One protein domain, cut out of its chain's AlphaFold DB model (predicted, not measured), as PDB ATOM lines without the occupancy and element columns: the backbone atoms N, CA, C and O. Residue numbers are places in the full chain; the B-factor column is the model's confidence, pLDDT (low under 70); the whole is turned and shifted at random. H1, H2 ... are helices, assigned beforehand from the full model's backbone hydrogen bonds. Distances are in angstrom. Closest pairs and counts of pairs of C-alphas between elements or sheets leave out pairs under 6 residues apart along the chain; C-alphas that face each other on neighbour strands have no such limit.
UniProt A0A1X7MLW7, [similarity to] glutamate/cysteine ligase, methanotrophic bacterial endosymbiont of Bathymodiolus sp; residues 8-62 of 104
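Overview. This is residues 8 to 62 of the 104 residues of the protein "[similarity to] glutamate/cysteine ligase" of methanotrophic bacterial endosymbiont of Bathymodiolus sp (UniProt A0A1X7MLW7). Three helices make an open, flat U: H1 and H3 are its arms, H2 is its base, and the space between the arms is empty. Residues 8 to 15 and 48 to 62 stand free. The printed part has 55 residues with three named helices, H1, H2, H3 in chain order, and no named strand: all helix. It is only just loose, close to extended, with a radius of gyration of the C-alphas of 15.1 A and spans of 34 by 33 by 13 A.

Arrangement. H1, residues 9 to 22, is apart from H2, residues 28 to 39, and from H3, residues 43 to 60. H2 and H3 only just touch, only at the corner by their link, with 3 pairs of C-alphas within 8 A; the closest, Met 36 and Phe 46, are 6.3 A apart. Their lines are about perpendicular, at 79 degrees. Every O i to N i+4 pair is within hydrogen-bond range in H2 and H3, 8 of 10 in H1.

Along the chain. H1 runs 20.2 A from C-alpha 9 at (1.399, -32.112, -5.543), H2 16.5 A, and H3 25.9 A to C-alpha 60 at (-16.545, -29.437, 17.509).

Size, cuts and confidence. The farthest C-alphas, Asn 8 and Lys 40, are 40.1 A apart. The printed part has no cut; both links are tight. No printed residue is under pLDDT 70.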
ATOM      1  N   ASN A   8       5.493 -30.971  -5.689       81.81
ATOM      2  CA  ASN A   8       5.171 -32.168  -6.458       81.81
ATOM      3  C   ASN A   8       3.703 -32.639  -6.295       81.81
ATOM      4  O   ASN A   8       3.420 -33.833  -6.441       81.81
ATOM      5  N   PHE A   9       2.767 -31.751  -5.941       85.88
ATOM      6  CA  PHE A   9       1.399 -32.112  -5.543       85.88
ATOM      7  C   PHE A   9       0.620 -32.797  -6.667       85.88
ATOM      8  O   PHE A   9      -0.042 -33.810  -6.432       85.88
ATOM      9  N   TYR A  10       0.755 -32.315  -7.904       86.94
ATOM     10  CA  TYR A  10       0.074 -32.910  -9.055       86.94
ATOM     11  C   TYR A  10       0.538 -34.339  -9.332       86.94
ATOM     12  O   TYR A  10      -0.291 -35.234  -9.504       86.94
ATOM     13  N   ASN A  11       1.849 -34.600  -9.314       89.06
ATOM     14  CA  ASN A  11       2.336 -35.965  -9.516       89.06
ATOM     15  C   ASN A  11       1.963 -36.872  -8.341       89.06
ATOM     16  O   ASN A  11       1.644 -38.037  -8.566       89.06
ATOM     17  N   GLN A  12       1.949 -36.368  -7.102       91.44
ATOM     18  CA  GLN A  12       1.482 -37.142  -5.948       91.44
ATOM     19  C   GLN A  12       0.001 -37.516  -6.079       91.44
ATOM     20  O   GLN A  12      -0.360 -38.673  -5.858       91.44
ATOM     21  N   ALA A  13      -0.851 -36.574  -6.495       91.75
ATOM     22  CA  ALA A  13      -2.263 -36.832  -6.750       91.75
ATOM     23  C   ALA A  13      -2.453 -37.866  -7.874       91.75
ATOM     24  O   ALA A  13      -3.216 -38.820  -7.711       91.75
ATOM     25  N   LEU A  14      -1.703 -37.746  -8.977       93.19
ATOM     26  CA  LEU A  14      -1.727 -38.717 -10.075       93.19
ATOM     27  C   LEU A  14      -1.264 -40.107  -9.628       93.19
ATOM     28  O   LEU A  14      -1.891 -41.106  -9.975       93.19
ATOM     29  N   GLN A  15      -0.206 -40.192  -8.820       93.62
ATOM     30  CA  GLN A  15       0.262 -41.456  -8.253       93.62
ATOM     31  C   GLN A  15      -0.776 -42.077  -7.311       93.62
ATOM     32  O   GLN A  15      -1.002 -43.286  -7.360       93.62
ATOM     33  N   ALA A  16      -1.434 -41.273  -6.472       93.12
ATOM     34  CA  ALA A  16      -2.517 -41.741  -5.612       93.12
ATOM     35  C   ALA A  16      -3.699 -42.267  -6.440       93.12
ATOM     36  O   ALA A  16      -4.220 -43.344  -6.147       93.12
ATOM     37  N   GLN A  17      -4.067 -41.563  -7.513       93.69
ATOM     38  CA  GLN A  17      -5.142 -41.985  -8.401       93.69
ATOM     39  C   GLN A  17      -4.780 -43.258  -9.177       93.69
ATOM     40  O   GLN A  17      -5.625 -44.135  -9.353       93.69
ATOM     41  N   ARG A  18      -3.519 -43.408  -9.597       95.06
ATOM     42  CA  ARG A  18      -3.049 -44.606 -10.305       95.06
ATOM     43  C   ARG A  18      -3.209 -45.872  -9.464       95.06
ATOM     44  O   ARG A  18      -3.671 -46.882  -9.986       95.06
ATOM     45  N   LYS A  19      -2.952 -45.795  -8.153       96.00
ATOM     46  CA  LYS A  19      -3.159 -46.921  -7.224       96.00
ATOM     47  C   LYS A  19      -4.603 -47.432  -7.213       96.00
ATOM     48  O   LYS A  19      -4.811 -48.615  -6.977       96.00
ATOM     49  N   LEU A  20      -5.590 -46.571  -7.469       95.94
ATOM     50  CA  LEU A  20      -7.003 -46.968  -7.546       95.94
ATOM     51  C   LEU A  20      -7.302 -47.792  -8.806       95.94
ATOM     52  O   LEU A  20      -8.187 -48.642  -8.775       95.94
ATOM     53  N   VAL A  21      -6.575 -47.538  -9.902       94.69
ATOM     54  CA  VAL A  21      -6.677 -48.311 -11.151       94.69
ATOM     55  C   VAL A  21      -6.050 -49.687 -10.968       94.69
ATOM     56  O   VAL A  21      -6.658 -50.691 -11.323       94.69
ATOM     57  N   ASP A  22      -4.857 -49.728 -10.373       96.06
ATOM     58  CA  ASP A  22      -4.129 -50.978 -10.150       96.06
ATOM     59  C   ASP A  22      -4.790 -51.838  -9.051       96.06
ATOM     60  O   ASP A  22      -4.675 -53.062  -9.060       96.06
ATOM     61  N   ASN A  23      -5.511 -51.212  -8.110       95.75
ATOM     62  CA  ASN A  23      -6.255 -51.886  -7.050       95.75
ATOM     63  C   ASN A  23      -7.661 -51.273  -6.842       95.75
ATOM     64  O   ASN A  23      -7.818 -50.320  -6.066       95.75
ATOM     65  N   PRO A  24      -8.708 -51.869  -7.450       93.88
ATOM     66  CA  PRO A  24     -10.091 -51.405  -7.318       93.88
ATOM     67  C   PRO A  24     -10.628 -51.377  -5.879       93.88
ATOM     68  O   PRO A  24     -11.530 -50.590  -5.582       93.88
ATOM     69  N   ASP A  25     -10.069 -52.166  -4.952       94.69
ATOM     70  CA  ASP A  25     -10.499 -52.168  -3.547       94.69
ATOM     71  C   ASP A  25     -10.158 -50.867  -2.811       94.69
ATOM     72  O   ASP A  25     -10.681 -50.613  -1.721       94.69
ATOM     73  N   LEU A  26      -9.281 -50.034  -3.375       95.12
ATOM     74  CA  LEU A  26      -8.944 -48.723  -2.824       95.12
ATOM     75  C   LEU A  26      -9.977 -47.647  -3.190       95.12
ATOM     76  O   LEU A  26      -9.990 -46.583  -2.566       95.12
ATOM     77  N   THR A  27     -10.861 -47.916  -4.156       96.94
ATOM     78  CA  THR A  27     -11.901 -46.972  -4.586       96.94
ATOM     79  C   THR A  27     -12.837 -46.589  -3.445       96.94
ATOM     80  O   THR A  27     -13.114 -47.369  -2.529       96.94
ATOM     81  N   SER A  28     -13.367 -45.365  -3.499       94.38
ATOM     82  CA  SER A  28     -14.327 -44.882  -2.503       94.38
ATOM     83  C   SER A  28     -15.564 -45.781  -2.425       94.38
ATOM     84  O   SER A  28     -16.019 -46.086  -1.326       94.38
ATOM     85  N   SER A  29     -16.054 -46.296  -3.557       95.69
ATOM     86  CA  SER A  29     -17.170 -47.248  -3.593       95.69
ATOM     87  C   SER A  29     -16.830 -48.565  -2.886       95.69
ATOM     88  O   SER A  29     -17.598 -49.011  -2.031       95.69
ATOM     89  N   ALA A  30     -15.661 -49.160  -3.149       96.38
ATOM     90  CA  ALA A  30     -15.221 -50.378  -2.462       96.38
ATOM     91  C   ALA A  30     -15.027 -50.163  -0.951       96.38
ATOM     92  O   ALA A  30     -15.380 -51.025  -0.142       96.38
ATOM     93  N   ARG A  31     -14.525 -48.991  -0.542       94.75
ATOM     94  CA  ARG A  31     -14.403 -48.606   0.874       94.75
ATOM     95  C   ARG A  31     -15.763 -48.515   1.567       94.75
ATOM     96  O   ARG A  31     -15.895 -49.064   2.660       94.75
ATOM     97  N   ILE A  32     -16.763 -47.901   0.932       95.12
ATOM     98  CA  ILE A  32     -18.137 -47.839   1.457       95.12
ATOM     99  C   ILE A  32     -18.728 -49.248   1.584       95.12
ATOM    100  O   ILE A  32     -19.186 -49.618   2.664       95.12
ATOM    101  N   LEU A  33     -18.630 -50.082   0.542       96.62
ATOM    102  CA  LEU A  33     -19.136 -51.462   0.572       96.62
ATOM    103  C   LEU A  33     -18.473 -52.308   1.666       96.62
ATOM    104  O   LEU A  33     -19.142 -53.082   2.350       96.62
ATOM    105  N   ARG A  34     -17.161 -52.161   1.862       96.31
ATOM    106  CA  ARG A  34     -16.432 -52.831   2.947       96.31
ATOM    107  C   ARG A  34     -16.899 -52.353   4.321       96.31
ATOM    108  O   ARG A  34     -17.102 -53.190   5.197       96.31
ATOM    109  N   GLY A  35     -17.112 -51.049   4.497       95.25
ATOM    110  CA  GLY A  35     -17.670 -50.478   5.726       95.25
ATOM    111  C   GLY A  35     -19.060 -51.031   6.046       95.25
ATOM    112  O   GLY A  35     -19.290 -51.513   7.154       95.25
ATOM    113  N   MET A  36     -19.947 -51.064   5.049       96.81
ATOM    114  CA  MET A  36     -21.291 -51.639   5.168       96.81
ATOM    115  C   MET A  36     -21.254 -53.123   5.557       96.81
ATOM    116  O   MET A  36     -21.953 -53.540   6.481       96.81
ATOM    117  N   ARG A  37     -20.398 -53.924   4.902       96.75
ATOM    118  CA  ARG A  37     -20.223 -55.353   5.218       96.75
ATOM    119  C   ARG A  37     -19.702 -55.566   6.639       96.75
ATOM    120  O   ARG A  37     -20.234 -56.413   7.349       96.75
ATOM    121  N   ALA A  38     -18.699 -54.796   7.060       96.50
ATOM    122  CA  ALA A  38     -18.122 -54.895   8.399       96.50
ATOM    123  C   ALA A  38     -19.133 -54.521   9.494       96.50
ATOM    124  O   ALA A  38     -19.224 -55.204  10.511       96.50
ATOM    125  N   ALA A  39     -19.931 -53.476   9.261       94.69
ATOM    126  CA  ALA A  39     -20.987 -53.049  10.174       94.69
ATOM    127  C   ALA A  39     -22.259 -53.915  10.093       94.69
ATOM    128  O   ALA A  39     -23.140 -53.766  10.935       94.69
ATOM    129  N   LYS A  40     -22.363 -54.812   9.099       96.06
ATOM    130  CA  LYS A  40     -23.571 -55.591   8.767       96.06
ATOM    131  C   LYS A  40     -24.806 -54.702   8.575       96.06
ATOM    132  O   LYS A  40     -25.896 -55.020   9.041       96.06
ATOM    133  N   GLN A  41     -24.622 -53.578   7.888       96.19
ATOM    134  CA  GLN A  41     -25.652 -52.567   7.659       96.19
ATOM    135  C   GLN A  41     -25.966 -52.425   6.168       96.19
ATOM    136  O   GLN A  41     -25.080 -52.528   5.316       96.19
ATOM    137  N   SER A  42     -27.234 -52.153   5.851       96.06
ATOM    138  CA  SER A  42     -27.616 -51.623   4.540       96.06
ATOM    139  C   SER A  42     -27.149 -50.166   4.401       96.06
ATOM    140  O   SER A  42     -26.653 -49.561   5.351       96.06
ATOM    141  N   PHE A  43     -27.268 -49.595   3.200       95.56
ATOM    142  CA  PHE A  43     -26.689 -48.284   2.904       95.56
ATOM    143  C   PHE A  43     -27.254 -47.157   3.781       95.56
ATOM    144  O   PHE A  43     -26.471 -46.418   4.364       95.56
ATOM    145  N   SER A  44     -28.582 -47.058   3.918       97.50
ATOM    146  CA  SER A  44     -29.240 -45.980   4.678       97.50
ATOM    147  C   SER A  44     -28.707 -45.838   6.114       97.50
ATOM    148  O   SER A  44     -28.130 -44.797   6.414       97.50
ATOM    149  N   PRO A  45     -28.764 -46.871   6.985       96.62
ATOM    150  CA  PRO A  45     -28.261 -46.745   8.356       96.62
ATOM    151  C   PRO A  45     -26.744 -46.519   8.435       96.62
ATOM    152  O   PRO A  45     -26.257 -45.929   9.399       96.62
ATOM    153  N   PHE A  46     -25.979 -46.981   7.440       97.12
ATOM    154  CA  PHE A  46     -24.544 -46.707   7.364       97.12
ATOM    155  C   PHE A  46     -24.264 -45.234   7.016       97.12
ATOM    156  O   PHE A  46     -23.419 -44.602   7.649       97.12
ATOM    157  N   ALA A  47     -24.993 -44.678   6.045       95.75
ATOM    158  CA  ALA A  47     -24.897 -43.277   5.648       95.75
ATOM    159  C   ALA A  47     -25.358 -42.334   6.771       95.75
ATOM    160  O   ALA A  47     -24.679 -41.345   7.042       95.75
ATOM    161  N   ASP A  48     -26.435 -42.680   7.481       97.25
ATOM    162  CA  ASP A  48     -26.926 -41.916   8.634       97.25
ATOM    163  C   ASP A  48     -25.867 -41.831   9.737       97.25
ATOM    164  O   ASP A  48     -25.570 -40.749  10.244       97.25
ATOM    165  N   LYS A  49     -25.223 -42.959  10.063       96.31
ATOM    166  CA  LYS A  49     -24.125 -42.993  11.036       96.31
ATOM    167  C   LYS A  49     -22.960 -42.101  10.607       96.31
ATOM    168  O   LYS A  49     -22.420 -41.364  11.429       96.31
ATOM    169  N   LEU A  50     -22.564 -42.163   9.336       95.31
ATOM    170  CA  LEU A  50     -21.479 -41.333   8.812       95.31
ATOM    171  C   LEU A  50     -21.844 -39.839   8.860       95.31
ATOM    172  O   LEU A  50     -21.021 -39.014   9.250       95.31
ATOM    173  N   SER A  51     -23.092 -39.495   8.536       97.12
ATOM    174  CA  SER A  51     -23.619 -38.130   8.637       97.12
ATOM    175  C   SER A  51     -23.568 -37.596  10.073       97.12
ATOM    176  O   SER A  51     -23.107 -36.476  10.306       97.12
ATOM    177  N   GLN A  52     -23.950 -38.415  11.058       97.50
ATOM    178  CA  GLN A  52     -23.854 -38.058  12.478       97.50
ATOM    179  C   GLN A  52     -22.401 -37.812  12.900       97.50
ATOM    180  O   GLN A  52     -22.107 -36.779  13.495       97.50
ATOM    181  N   GLN A  53     -21.472 -38.690  12.508       96.19
ATOM    182  CA  GLN A  53     -20.040 -38.517  12.793       96.19
ATOM    183  C   GLN A  53     -19.476 -37.220  12.196       96.19
ATOM    184  O   GLN A  53     -18.719 -36.503  12.851       96.19
ATOM    185  N   HIS A  54     -19.856 -36.889  10.959       96.38
ATOM    186  CA  HIS A  54     -19.466 -35.622  10.346       96.38
ATOM    187  C   HIS A  54     -20.087 -34.424  11.069       96.38
ATOM    188  O   HIS A  54     -19.385 -33.449  11.325       96.38
ATOM    189  N   THR A  55     -21.361 -34.511  11.458       97.06
ATOM    190  CA  THR A  55     -22.047 -33.466  12.232       97.06
ATOM    191  C   THR A  55     -21.325 -33.191  13.549       97.06
ATOM    192  O   THR A  55     -21.048 -32.033  13.867       97.06
ATOM    193  N   GLU A  56     -20.962 -34.237  14.295       96.31
ATOM    194  CA  GLU A  56     -20.189 -34.119  15.534       96.31
ATOM    195  C   GLU A  56     -18.836 -33.443  15.286       96.31
ATOM    196  O   GLU A  56     -18.490 -32.481  15.975       96.31
ATOM    197  N   SER A  57     -18.095 -33.888  14.265       95.06
ATOM    198  CA  SER A  57     -16.777 -33.341  13.929       95.06
ATOM    199  C   SER A  57     -16.837 -31.857  13.549       95.06
ATOM    200  O   SER A  57     -16.072 -31.056  14.092       95.06
ATOM    201  N   PHE A  58     -17.775 -31.465  12.684       93.69
ATOM    202  CA  PHE A  58     -17.946 -30.067  12.282       93.69
ATOM    203  C   PHE A  58     -18.459 -29.186  13.425       93.69
ATOM    204  O   PHE A  58     -18.051 -28.034  13.536       93.69
ATOM    205  N   THR A  59     -19.294 -29.717  14.320       93.44
ATOM    206  CA  THR A  59     -19.784 -28.961  15.487       93.44
ATOM    207  C   THR A  59     -18.669 -28.690  16.502       93.44
ATOM    208  O   THR A  59     -18.659 -27.644  17.157       93.44
ATOM    209  N   GLN A  60     -17.709 -29.610  16.635       93.94
ATOM    210  CA  GLN A  60     -16.545 -29.437  17.509       93.94
ATOM    211  C   GLN A  60     -15.536 -28.422  16.947       93.94
ATOM    212  O   GLN A  60     -14.891 -27.706  17.714       93.94
ATOM    213  N   GLN A  61     -15.419 -28.321  15.622       91.00
ATOM    214  CA  GLN A  61     -14.521 -27.383  14.945       91.00
ATOM    215  C   GLN A  61     -15.189 -26.018  14.749       91.00
ATOM    216  O   GLN A  61     -15.658 -25.669  13.667       91.00
ATOM    217  N   LYS A  62     -15.236 -25.218  15.819       90.12
ATOM    218  CA  LYS A  62     -15.788 -23.860  15.745       90.12
ATOM    219  C   LYS A  62     -14.915 -22.959  14.872       90.12
ATOM    220  O   LYS A  62     -13.706 -22.871  15.073       90.12
TER     221      LYS A  62